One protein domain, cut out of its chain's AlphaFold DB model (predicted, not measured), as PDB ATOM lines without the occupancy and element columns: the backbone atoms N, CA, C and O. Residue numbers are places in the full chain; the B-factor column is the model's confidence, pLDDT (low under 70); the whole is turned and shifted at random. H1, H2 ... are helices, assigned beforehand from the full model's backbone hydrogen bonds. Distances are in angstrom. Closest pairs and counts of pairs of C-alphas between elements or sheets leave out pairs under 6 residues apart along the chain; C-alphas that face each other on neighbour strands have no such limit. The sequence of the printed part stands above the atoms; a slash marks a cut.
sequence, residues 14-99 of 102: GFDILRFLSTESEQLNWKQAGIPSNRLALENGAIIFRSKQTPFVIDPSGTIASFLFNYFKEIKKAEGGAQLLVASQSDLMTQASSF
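This is residues 14 to 99 of the 102 residues of a protein of Meloidogyne enterolobii (UniProt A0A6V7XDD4). A small cluster of three helices, H1, H2 and H3, lies on one side of the longest helix, H4, and on the other side a long link leads out to a short helix, H5, set off at the far end. H2 packs crosswise on H4, H1 packs on H3, and residues 87 to 92 stick out. The printed part has 86 residues with five named helices in the order H1 to H5 and no named strand, and its class is all helix. It is elongated, spanning 50 by 29 by 23 A, and only just loose, close to compact, with a radius of gyration of the C-alphas of 14.5 A.

H4, residues 63 to 75, runs 18.3 A from C-alpha 63 at (79.627, 122.371, 138.698) to C-alpha 75. H3, residues 39 to 50, is 16.4 A long, and H2, residues 24 to 33, 14.1 A. H1, residues 17 to 21, begins at C-alpha 17 at (71.662, 134.026, 120.422). H5, residues 92 to 97, ends at C-alpha 97 at (105.278, 123.897, 134.293).

H4 touches H2 with residues 67 to 71 alone, and the closest C-alphas, of Ala 33 and Tyr 71, are 5.2 A apart. Their lines are only just about perpendicular, at 71 degrees. H3 and H4 are near each other, with 6 pairs of C-alphas within 10 A. H2 and H3 are close but not clearly touching, the closest C-alphas, of Gln 27 and Leu 42, 6.9 A apart, and about perpendicular at 80 degrees. H1 touches H3, the closest C-alphas, of Leu 18 and Glu 43, 5.7 A apart. H1 and H2 meet only through their link. H5 touches no helix. In H1, H2, H3, H4 and H5 every O i to N i+4 pair is within hydrogen-bond range.

The C-alphas farthest apart, of Gly 14 and Ser 90, are 50.8 A apart. The printed part has no cut. The links H3 to H4 and H4 to H5 are long, with 12 and 16 residues. The mean pLDDT of the printed part is 92.2, and residue 99 is under 70.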
ATOM      1  N   GLY A  14      62.403 136.609 116.133       88.44
ATOM      2  CA  GLY A  14      62.730 135.509 117.042       88.44
ATOM      3  C   GLY A  14      64.201 135.075 117.025       88.44
ATOM      4  O   GLY A  14      64.492 133.939 117.404       88.44
ATOM      5  N   PHE A  15      65.130 135.944 116.604       92.38
ATOM      6  CA  PHE A  15      66.567 135.670 116.686       92.38
ATOM      7  C   PHE A  15      66.983 135.205 118.091       92.38
ATOM      8  O   PHE A  15      66.800 135.911 119.086       92.38
ATOM      9  N   ASP A  16      67.582 134.016 118.150       93.06
ATOM     10  CA  ASP A  16      68.024 133.372 119.380       93.06
ATOM     11  C   ASP A  16      69.554 133.256 119.379       93.06
ATOM     12  O   ASP A  16      70.142 132.517 118.586       93.06
ATOM     13  N   ILE A  17      70.199 133.987 120.292       92.81
ATOM     14  CA  ILE A  17      71.662 134.026 120.422       92.81
ATOM     15  C   ILE A  17      72.235 132.637 120.719       92.81
ATOM     16  O   ILE A  17      73.280 132.285 120.177       92.81
ATOM     17  N   LEU A  18      71.572 131.834 121.555       96.00
ATOM     18  CA  LEU A  18      72.067 130.510 121.915       96.00
ATOM     19  C   LEU A  18      72.058 129.587 120.693       96.00
ATOM     20  O   LEU A  18      73.043 128.887 120.456       96.00
ATOM     21  N   ARG A  19      70.990 129.630 119.888       95.94
ATOM     22  CA  ARG A  19      70.910 128.877 118.621       95.94
ATOM     23  C   ARG A  19      71.892 129.386 117.569       95.94
ATOM     24  O   ARG A  19      72.353 128.608 116.743       95.94
ATOM     25  N   PHE A  20      72.210 130.677 117.588       95.25
ATOM     26  CA  PHE A  20      73.217 131.249 116.699       95.25
ATOM     27  C   PHE A  20      74.641 130.831 117.098       95.25
ATOM     28  O   PHE A  20      75.459 130.508 116.240       95.25
ATOM     29  N   LEU A  21      74.945 130.821 118.397       97.06
ATOM     30  CA  LEU A  21      76.281 130.522 118.910       97.06
ATOM     31  C   LEU A  21      76.542 129.027 119.096       97.06
ATOM     32  O   LEU A  21      77.704 128.650 119.227       97.06
ATOM     33  N   SER A  22      75.522 128.173 119.122       97.50
ATOM     34  CA  SER A  22      75.680 126.741 119.388       97.50
ATOM     35  C   SER A  22      74.661 125.885 118.649       97.50
ATOM     36  O   SER A  22      73.512 126.278 118.452       97.50
ATOM     37  N   THR A  23      75.080 124.679 118.288       97.69
ATOM     38  CA  THR A  23      74.207 123.654 117.712       97.69
ATOM     39  C   THR A  23      73.491 122.854 118.802       97.69
ATOM     40  O   THR A  23      73.957 122.754 119.938       97.69
ATOM     41  N   GLU A  24      72.375 122.211 118.452       97.25
ATOM     42  CA  GLU A  24      71.667 121.310 119.376       97.25
ATOM     43  C   GLU A  24      72.543 120.129 119.820       97.25
ATOM     44  O   GLU A  24      72.470 119.704 120.971       97.25
ATOM     45  N   SER A  25      73.416 119.645 118.930       97.25
ATOM     46  CA  SER A  25      74.377 118.577 119.225       97.25
ATOM     47  C   SER A  25      75.422 119.018 120.256       97.25
ATOM     48  O   SER A  25      75.667 118.306 121.228       97.25
ATOM     49  N   GLU A  26      75.985 120.225 120.120       96.69
ATOM     50  CA  GLU A  26      76.896 120.781 121.132       96.69
ATOM     51  C   GLU A  26      76.202 120.919 122.487       96.69
ATOM     52  O   GLU A  26      76.726 120.448 123.494       96.69
ATOM     53  N   GLN A  27      74.994 121.484 122.514       97.56
ATOM     54  CA  GLN A  27      74.225 121.622 123.752       97.56
ATOM     55  C   GLN A  27      73.892 120.264 124.383       97.56
ATOM     56  O   GLN A  27      73.898 120.144 125.609       97.56
ATOM     57  N   LEU A  28      73.603 119.238 123.577       96.88
ATOM     58  CA  LEU A  28      73.388 117.875 124.061       96.88
ATOM     59  C   LEU A  28      74.661 117.306 124.693       96.88
ATOM     60  O   LEU A  28      74.600 116.791 125.809       96.88
ATOM     61  N   ASN A  29      75.809 117.457 124.033       96.25
ATOM     62  CA  ASN A  29      77.096 117.010 124.563       96.25
ATOM     63  C   ASN A  29      77.450 117.743 125.865       96.25
ATOM     64  O   ASN A  29      77.942 117.127 126.808       96.25
ATOM     65  N   TRP A  30      77.145 119.041 125.968       97.38
ATOM     66  CA  TRP A  30      77.365 119.787 127.209       97.38
ATOM     67  C   TRP A  30      76.490 119.272 128.351       97.38
ATOM     68  O   TRP A  30      76.972 119.105 129.472       97.38
ATOM     69  N   LYS A  31      75.216 118.975 128.069       96.88
ATOM     70  CA  LYS A  31      74.291 118.382 129.048       96.88
ATOM     71  C   LYS A  31      74.772 117.009 129.504       96.88
ATOM     72  O   LYS A  31      74.766 116.742 130.700       96.88
ATOM     73  N   GLN A  32      75.240 116.171 128.578       96.38
ATOM     74  CA  GLN A  32      75.828 114.867 128.902       96.38
ATOM     75  C   GLN A  32      77.092 114.995 129.763       96.38
ATOM     76  O   GLN A  32      77.302 114.186 130.661       96.38
ATOM     77  N   ALA A  33      77.899 116.035 129.538       96.50
ATOM     78  CA  ALA A  33      79.082 116.325 130.344       96.50
ATOM     79  C   ALA A  33      78.767 116.963 131.715       96.50
ATOM     80  O   ALA A  33      79.663 117.082 132.551       96.50
ATOM     81  N   GLY A  34      77.510 117.344 131.969       96.69
ATOM     82  CA  GLY A  34      77.041 117.796 133.281       96.69
ATOM     83  C   GLY A  34      76.791 119.298 133.419       96.69
ATOM     84  O   GLY A  34      76.638 119.772 134.545       96.69
ATOM     85  N   ILE A  35      76.719 120.066 132.322       97.06
ATOM     86  CA  ILE A  35      76.249 121.457 132.419       97.06
ATOM     87  C   ILE A  35      74.775 121.474 132.882       97.06
ATOM     88  O   ILE A  35      73.978 120.647 132.418       97.06
ATOM     89  N   PRO A  36      74.356 122.409 133.758       96.69
ATOM     90  CA  PRO A  36      72.945 122.550 134.096       96.69
ATOM     91  C   PRO A  36      72.090 122.770 132.841       96.69
ATOM     92  O   PRO A  36      72.432 123.563 131.970       96.69
ATOM     93  N   SER A  37      70.940 122.100 132.753       94.06
ATOM     94  CA  SER A  37      70.082 122.151 131.555       94.06
ATOM     95  C   SER A  37      69.257 123.439 131.414       94.06
ATOM     96  O   SER A  37      68.436 123.542 130.502       94.06
ATOM     97  N   ASN A  38      69.438 124.413 132.310       95.88
ATOM     98  CA  ASN A  38      68.754 125.698 132.217       95.88
ATOM     99  C   ASN A  38      69.382 126.583 131.123       95.88
ATOM    100  O   ASN A  38      70.550 126.436 130.769       95.88
ATOM    101  N   ARG A  39      68.590 127.519 130.592       95.75
ATOM    102  CA  ARG A  39      69.000 128.369 129.466       95.75
ATOM    103  C   ARG A  39      70.247 129.205 129.769       95.75
ATOM    104  O   ARG A  39      71.148 129.242 128.943       95.75
ATOM    105  N   LEU A  40      70.320 129.806 130.958       95.00
ATOM    106  CA  LEU A  40      71.441 130.659 131.362       95.00
ATOM    107  C   LEU A  40      72.772 129.892 131.376       95.00
ATOM    108  O   LEU A  40      73.792 130.398 130.922       95.00
ATOM    109  N   ALA A  41      72.771 128.652 131.865       95.88
ATOM    110  CA  ALA A  41      73.959 127.811 131.877       95.88
ATOM    111  C   ALA A  41      74.408 127.436 130.457       95.88
ATOM    112  O   ALA A  41      75.603 127.460 130.176       95.88
ATOM    113  N   LEU A  42      73.470 127.155 129.548       97.69
ATOM    114  CA  LEU A  42      73.786 126.892 128.140       97.69
ATOM    115  C   LEU A  42      74.317 128.143 127.424       97.69
ATOM    116  O   LEU A  42      75.260 128.036 126.645       97.69
ATOM    117  N   GLU A  43      73.767 129.324 127.717       97.38
ATOM    118  CA  GLU A  43      74.275 130.610 127.216       97.38
ATOM    119  C   GLU A  43      75.698 130.886 127.729       97.38
ATOM    120  O   GLU A  43      76.581 131.217 126.938       97.38
ATOM    121  N   ASN A  44      75.967 130.646 129.018       95.88
ATOM    122  CA  ASN A  44      77.319 130.727 129.582       95.88
ATOM    123  C   ASN A  44      78.272 129.711 128.938       95.88
ATOM    124  O   ASN A  44      79.417 130.047 128.639       95.88
ATOM    125  N   GLY A  45      77.799 128.489 128.677       96.62
ATOM    126  CA  GLY A  45      78.545 127.479 127.926       96.62
ATOM    127  C   GLY A  45      78.929 127.988 126.537       96.62
ATOM    128  O   GLY A  45      80.106 127.973 126.179       96.62
ATOM    129  N   ALA A  46      77.970 128.533 125.787       97.44
ATOM    130  CA  ALA A  46      78.232 129.126 124.480       97.44
ATOM    131  C   ALA A  46      79.270 130.260 124.554       97.44
ATOM    132  O   ALA A  46      80.168 130.315 123.717       97.44
ATOM    133  N   ILE A  47      79.218 131.117 125.579       96.62
ATOM    134  CA  ILE A  47      80.234 132.158 125.792       96.62
ATOM    135  C   ILE A  47      81.617 131.534 126.018       96.62
ATOM    136  O   ILE A  47      82.573 131.936 125.354       96.62
ATOM    137  N   ILE A  48      81.734 130.530 126.892       96.38
ATOM    138  CA  ILE A  48      83.002 129.838 127.178       96.38
ATOM    139  C   ILE A  48      83.615 129.261 125.893       96.38
ATOM    140  O   ILE A  48      84.787 129.503 125.618       96.38
ATOM    141  N   PHE A  49      82.828 128.560 125.070       95.69
ATOM    142  CA  PHE A  49      83.338 127.895 123.860       95.69
ATOM    143  C   PHE A  49      83.527 128.811 122.647       95.69
ATOM    144  O   PHE A  49      84.135 128.389 121.661       95.69
ATOM    145  N   ARG A  50      82.991 130.036 122.668       96.81
ATOM    146  CA  ARG A  50      83.147 131.015 121.576       96.81
ATOM    147  C   ARG A  50      84.077 132.175 121.929       96.81
ATOM    148  O   ARG A  50      84.341 133.025 121.079       96.81
ATOM    149  N   SER A  51      84.594 132.210 123.155       95.31
ATOM    150  CA  SER A  51      85.545 133.227 123.595       95.31
ATOM    151  C   SER A  51      86.932 132.986 123.006       95.31
ATOM    152  O   SER A  51      87.454 131.877 123.032       95.31
ATOM    153  N   LYS A  52      87.552 134.054 122.491       95.31
ATOM    154  CA  LYS A  52      88.964 134.034 122.065       95.31
ATOM    155  C   LYS A  52      89.933 134.227 123.233       95.31
ATOM    156  O   LYS A  52      91.069 133.782 123.162       95.31
ATOM    157  N   GLN A  53      89.497 134.944 124.266       95.81
ATOM    158  CA  GLN A  53      90.258 135.155 125.495       95.81
ATOM    159  C   GLN A  53      89.913 134.065 126.509       95.81
ATOM    160  O   GLN A  53      88.790 133.557 126.501       95.81
ATOM    161  N   THR A  54      90.858 133.740 127.392       94.25
ATOM    162  CA  THR A  54      90.637 132.767 128.466       94.25
ATOM    163  C   THR A  54      89.481 133.225 129.361       94.25
ATOM    164  O   THR A  54      89.578 134.297 129.965       94.25
ATOM    165  N   PRO A  55      88.386 132.452 129.462       95.50
ATOM    166  CA  PRO A  55      87.238 132.847 130.263       95.50
ATOM    167  C   PRO A  55      87.556 132.756 131.759       95.50
ATOM    168  O   PRO A  55      88.129 131.775 132.230       95.50
ATOM    169  N   PHE A  56      87.130 133.766 132.518       95.44
ATOM    170  CA  PHE A  56      87.129 133.739 133.979       95.44
ATOM    171  C   PHE A  56      85.728 133.370 134.473       95.44
ATOM    172  O   PHE A  56      84.775 134.122 134.269       95.44
ATOM    173  N   VAL A  57      85.595 132.196 135.090       95.31
ATOM    174  CA  VAL A  57      84.300 131.641 135.503       95.31
ATOM    175  C   VAL A  57      84.128 131.785 137.012       95.31
ATOM    176  O   VAL A  57      84.949 131.303 137.787       95.31
ATOM    177  N   ILE A  58      83.026 132.410 137.428       95.75
ATOM    178  CA  ILE A  58      82.609 132.467 138.832       95.75
ATOM    179  C   ILE A  58      81.664 131.289 139.083       95.75
ATOM    180  O   ILE A  58      80.509 131.318 138.663       95.75
ATOM    181  N   ASP A  59      82.167 130.253 139.751       93.94
ATOM    182  CA  ASP A  59      81.440 129.001 139.992       93.94
ATOM    183  C   ASP A  59      81.589 128.541 141.452       93.94
ATOM    184  O   ASP A  59      82.492 127.767 141.773       93.94
ATOM    185  N   PRO A  60      80.715 129.002 142.365       93.69
ATOM    186  CA  PRO A  60      80.762 128.594 143.768       93.69
ATOM    187  C   PRO A  60      80.430 127.114 143.998       93.69
ATOM    188  O   PRO A  60      80.794 126.573 145.038       93.69
ATOM    189  N   SER A  61      79.713 126.461 143.074       92.44
ATOM    190  CA  SER A  61      79.283 125.066 143.236       92.44
ATOM    191  C   SER A  61      80.282 124.053 142.676       92.44
ATOM    192  O   SER A  61      80.117 122.855 142.910       92.44
ATOM    193  N   GLY A  62      81.289 124.499 141.916       92.62
ATOM    194  CA  GLY A  62      82.247 123.629 141.223       92.62
ATOM    195  C   GLY A  62      81.624 122.806 140.087       92.62
ATOM    196  O   GLY A  62      82.250 121.880 139.555       92.62
ATOM    197  N   THR A  63      80.376 123.109 139.719       94.94
ATOM    198  CA  THR A  63      79.627 122.371 138.698       94.94
ATOM    199  C   THR A  63      80.214 122.610 137.315       94.94
ATOM    200  O   THR A  63      80.373 121.659 136.553       94.94
ATOM    201  N   ILE A  64      80.574 123.853 136.995       95.25
ATOM    202  CA  ILE A  64      81.158 124.214 135.701       95.25
ATOM    203  C   ILE A  64      82.580 123.669 135.592       95.25
ATOM    204  O   ILE A  64      82.938 123.139 134.543       95.25
ATOM    205  N   ALA A  65      83.363 123.713 136.675       94.06
ATOM    206  CA  ALA A  65      84.689 123.090 136.704       94.06
ATOM    207  C   ALA A  65      84.616 121.582 136.391       94.06
ATOM    208  O   ALA A  65      85.336 121.088 135.520       94.06
ATOM    209  N   SER A  66      83.695 120.864 137.044       94.94
ATOM    210  CA  SER A  66      83.479 119.427 136.813       94.94
ATOM    211  C   SER A  66      82.969 119.137 135.398       94.94
ATOM    212  O   SER A  66      83.453 118.218 134.739       94.94
ATOM    213  N   PHE A  67      82.030 119.951 134.908       95.94
ATOM    214  CA  PHE A  67      81.519 119.880 133.541       95.94
ATOM    215  C   PHE A  67      82.643 120.013 132.502       95.94
ATOM    216  O   PHE A  67      82.770 119.157 131.625       95.94
ATOM    217  N   LEU A  68      83.478 121.053 132.606       95.62
ATOM    218  CA  LEU A  68      84.569 121.295 131.660       95.62
ATOM    219  C   LEU A  68      85.595 120.161 131.701       95.62
ATOM    220  O   LEU A  68      86.022 119.686 130.648       95.62
ATOM    221  N   PHE A  69      85.944 119.687 132.901       94.69
ATOM    222  CA  PHE A  69      86.843 118.549 133.065       94.69
ATOM    223  C   PHE A  69      86.308 117.300 132.352       94.69
ATOM    224  O   PHE A  69      87.024 116.705 131.549       94.69
ATOM    225  N   ASN A  70      85.042 116.939 132.578       94.75
ATOM    226  CA  ASN A  70      84.418 115.781 131.935       94.75
ATOM    227  C   ASN A  70      84.344 115.939 130.410       94.75
ATOM    228  O   ASN A  70      84.707 115.020 129.677       94.75
ATOM    229  N   TYR A  71      83.920 117.112 129.931       95.12
ATOM    230  CA  TYR A  71      83.784 117.399 128.504       95.12
ATOM    231  C   TYR A  71      85.117 117.243 127.759       95.12
ATOM    232  O   TYR A  71      85.204 116.524 126.759       95.12
ATOM    233  N   PHE A  72      86.181 117.879 128.259       93.00
ATOM    234  CA  PHE A  72      87.492 117.818 127.615       93.00
ATOM    235  C   PHE A  72      88.193 116.478 127.825       93.00
ATOM    236  O   PHE A  72      88.896 116.031 126.923       93.00
ATOM    237  N   LYS A  73      87.978 115.789 128.951       90.44
ATOM    238  CA  LYS A  73      88.529 114.445 129.163       90.44
ATOM    239  C   LYS A  73      88.079 113.469 128.074       90.44
ATOM    240  O   LYS A  73      88.904 112.699 127.586       90.44
ATOM    241  N   GLU A  74      86.812 113.530 127.673       87.94
ATOM    242  CA  GLU A  74      86.282 112.662 126.618       87.94
ATOM    243  C   GLU A  74      86.705 113.126 125.218       87.94
ATOM    244  O   GLU A  74      87.188 112.323 124.420       87.94
ATOM    245  N   ILE A  75      86.607 114.425 124.921       86.69
ATOM    246  CA  ILE A  75      86.880 114.950 123.568       86.69
ATOM    247  C   ILE A  75      88.375 115.000 123.245       86.69
ATOM    248  O   ILE A  75      88.771 114.806 122.096       86.69
ATOM    249  N   LYS A  76      89.218 115.253 124.246       83.00
ATOM    250  CA  LYS A  76      90.673 115.400 124.102       83.00
ATOM    251  C   LYS A  76      91.436 114.206 124.650       83.00
ATOM    252  O   LYS A  76      92.627 114.309 124.923       83.00
ATOM    253  N   LYS A  77      90.786 113.044 124.763       80.31
ATOM    254  CA  LYS A  77      91.388 111.825 125.318       80.31
ATOM    255  C   LYS A  77      92.724 111.448 124.661       80.31
ATOM    256  O   LYS A  77      93.644 111.042 125.358       80.31
ATOM    257  N   ALA A  78      92.839 111.614 123.341       77.19
ATOM    258  CA  ALA A  78      94.071 111.340 122.592       77.19
ATOM    259  C   ALA A  78      95.172 112.406 122.784       77.19
ATOM    260  O   ALA A  78      96.339 112.123 122.541       77.19
ATOM    261  N   GLU A  79      94.814 113.607 123.243       75.62
ATOM    262  CA  GLU A  79      95.705 114.759 123.461       75.62
ATOM    263  C   GLU A  79      96.075 114.931 124.952       75.62
ATOM    264  O   GLU A  79      96.527 115.991 125.369       75.62
ATOM    265  N   GLY A  80      95.866 113.900 125.782       73.25
ATOM    266  CA  GLY A  80      96.145 113.947 127.225       73.25
ATOM    267  C   GLY A  80      94.957 114.363 128.105       73.25
ATOM    268  O   GLY A  80      95.082 114.379 129.328       73.25
ATOM    269  N   GLY A  81      93.784 114.618 127.515       83.19
ATOM    270  CA  GLY A  81      92.527 114.851 128.229       83.19
ATOM    271  C   GLY A  81      92.423 116.234 128.873       83.19
ATOM    272  O   GLY A  81      92.737 117.248 128.257       83.19
ATOM    273  N   ALA A  82      91.927 116.272 130.111       89.31
ATOM    274  CA  ALA A  82      91.761 117.482 130.912       89.31
ATOM    275  C   ALA A  82      92.482 117.325 132.255       89.31
ATOM    276  O   ALA A  82      92.545 116.220 132.795       89.31
ATOM    277  N   GLN A  83      92.976 118.428 132.816       87.69
ATOM    278  CA  GLN A  83      93.544 118.469 134.164       87.69
ATOM    279  C   GLN A  83      92.897 119.586 134.980       87.69
ATOM    280  O   GLN A  83      92.577 120.650 134.451       87.69
ATOM    281  N   LEU A  84      92.694 119.323 136.271       88.75
ATOM    282  CA  LEU A  84      92.151 120.278 137.229       88.75
ATOM    283  C   LEU A  84      93.265 120.690 138.189       88.75
ATOM    284  O   LEU A  84      93.692 119.889 139.017       88.75
ATOM    285  N   LEU A  85      93.710 121.937 138.072       89.94
ATOM    286  CA  LEU A  85      94.720 122.522 138.947       89.94
ATOM    287  C   LEU A  85      94.035 123.334 140.046       89.94
ATOM    288  O   LEU A  85      93.143 124.138 139.765       89.94
ATOM    289  N   VAL A  86      94.455 123.144 141.297       88.31
ATOM    290  CA  VAL A  86      93.877 123.846 142.450       88.31
ATOM    291  C   VAL A  86      94.904 124.810 143.023       88.31
ATOM    292  O   VAL A  86      95.985 124.404 143.436       88.31
ATOM    293  N   ALA A  87      94.548 126.094 143.093       89.06
ATOM    294  CA  ALA A  87      95.477 127.163 143.465       89.06
ATOM    295  C   ALA A  87      96.127 126.993 144.852       89.06
ATOM    296  O   ALA A  87      97.221 127.494 145.088       89.06
ATOM    297  N   SER A  88      95.462 126.295 145.774       90.19
ATOM    298  CA  SER A  88      95.962 126.051 147.129       90.19
ATOM    299  C   SER A  88      96.939 124.874 147.239       90.19
ATOM    300  O   SER A  88      97.426 124.606 148.335       90.19
ATOM    301  N   GLN A  89      97.191 124.129 146.158       91.19
ATOM    302  CA  GLN A  89      98.128 123.004 146.170       91.19
ATOM    303  C   GLN A  89      99.580 123.495 146.135       91.19
ATOM    304  O   GLN A  89      99.935 124.382 145.357       91.19
ATOM    305  N   SER A  90     100.437 122.903 146.970       91.31
ATOM    306  CA  SER A  90     101.846 123.304 147.113       91.31
ATOM    307  C   SER A  90     102.691 123.038 145.866       91.31
ATOM    308  O   SER A  90     103.714 123.684 145.662       91.31
ATOM    309  N   ASP A  91     102.275 122.088 145.036       89.88
ATOM    310  CA  ASP A  91     102.948 121.651 143.815       89.88
ATOM    311  C   ASP A  91     102.313 122.232 142.538       89.88
ATOM    312  O   ASP A  91     102.692 121.844 141.434       89.88
ATOM    313  N   LEU A  92     101.404 123.210 142.664       89.19
ATOM    314  CA  LEU A  92     100.730 123.870 141.537       89.19
ATOM    315  C   LEU A  92     101.706 124.328 140.446       89.19
ATOM    316  O   LEU A  92     101.466 124.104 139.263       89.19
ATOM    317  N   MET A  93     102.813 124.966 140.839       86.88
ATOM    318  CA  MET A  93     103.803 125.478 139.886       86.88
ATOM    319  C   MET A  93     104.509 124.349 139.136       86.88
ATOM    320  O   MET A  93     104.808 124.495 137.951       86.88
ATOM    321  N   THR A  94     104.744 123.216 139.799       88.12
ATOM    322  CA  THR A  94     105.315 122.023 139.172       88.12
ATOM    323  C   THR A  94     104.327 121.435 138.171       88.12
ATOM    324  O   THR A  94     104.702 121.236 137.017       88.12
ATOM    325  N   GLN A  95     103.062 121.259 138.571       85.06
ATOM    326  CA  GLN A  95     102.001 120.759 137.691       85.06
ATOM    327  C   GLN A  95     101.814 121.663 136.460       85.06
ATOM    328  O   GLN A  95     101.756 121.169 135.338       85.06
ATOM    329  N   ALA A  96     101.788 122.988 136.643       83.81
ATOM    330  CA  ALA A  96     101.628 123.949 135.552       83.81
ATOM    331  C   ALA A  96     102.833 123.977 134.592       83.81
ATOM    332  O   ALA A  96     102.663 124.114 133.382       83.81
ATOM    333  N   SER A  97     104.056 123.824 135.110       81.88
ATOM    334  CA  SER A  97     105.278 123.897 134.293       81.88
ATOM    335  C   SER A  97     105.473 122.673 133.399       81.88
ATOM    336  O   SER A  97     106.084 122.789 132.339       81.88
ATOM    337  N   SER A  98     104.916 121.515 133.771       77.50
ATOM    338  CA  SER A  98     104.950 120.300 132.944       77.50
ATOM    339  C   SER A  98     104.287 120.466 131.566       77.50
ATOM    340  O   SER A  98     104.513 119.635 130.694       77.50
ATOM    341  N   PHE A  99     103.516 121.538 131.348       67.25
ATOM    342  CA  PHE A  99     102.815 121.816 130.091       67.25
ATOM    343  C   PHE A  99     103.547 122.756 129.130       67.25
ATOM    344  O   PHE A  99     103.194 122.802 127.958       67.25
TER     345      PHE A  99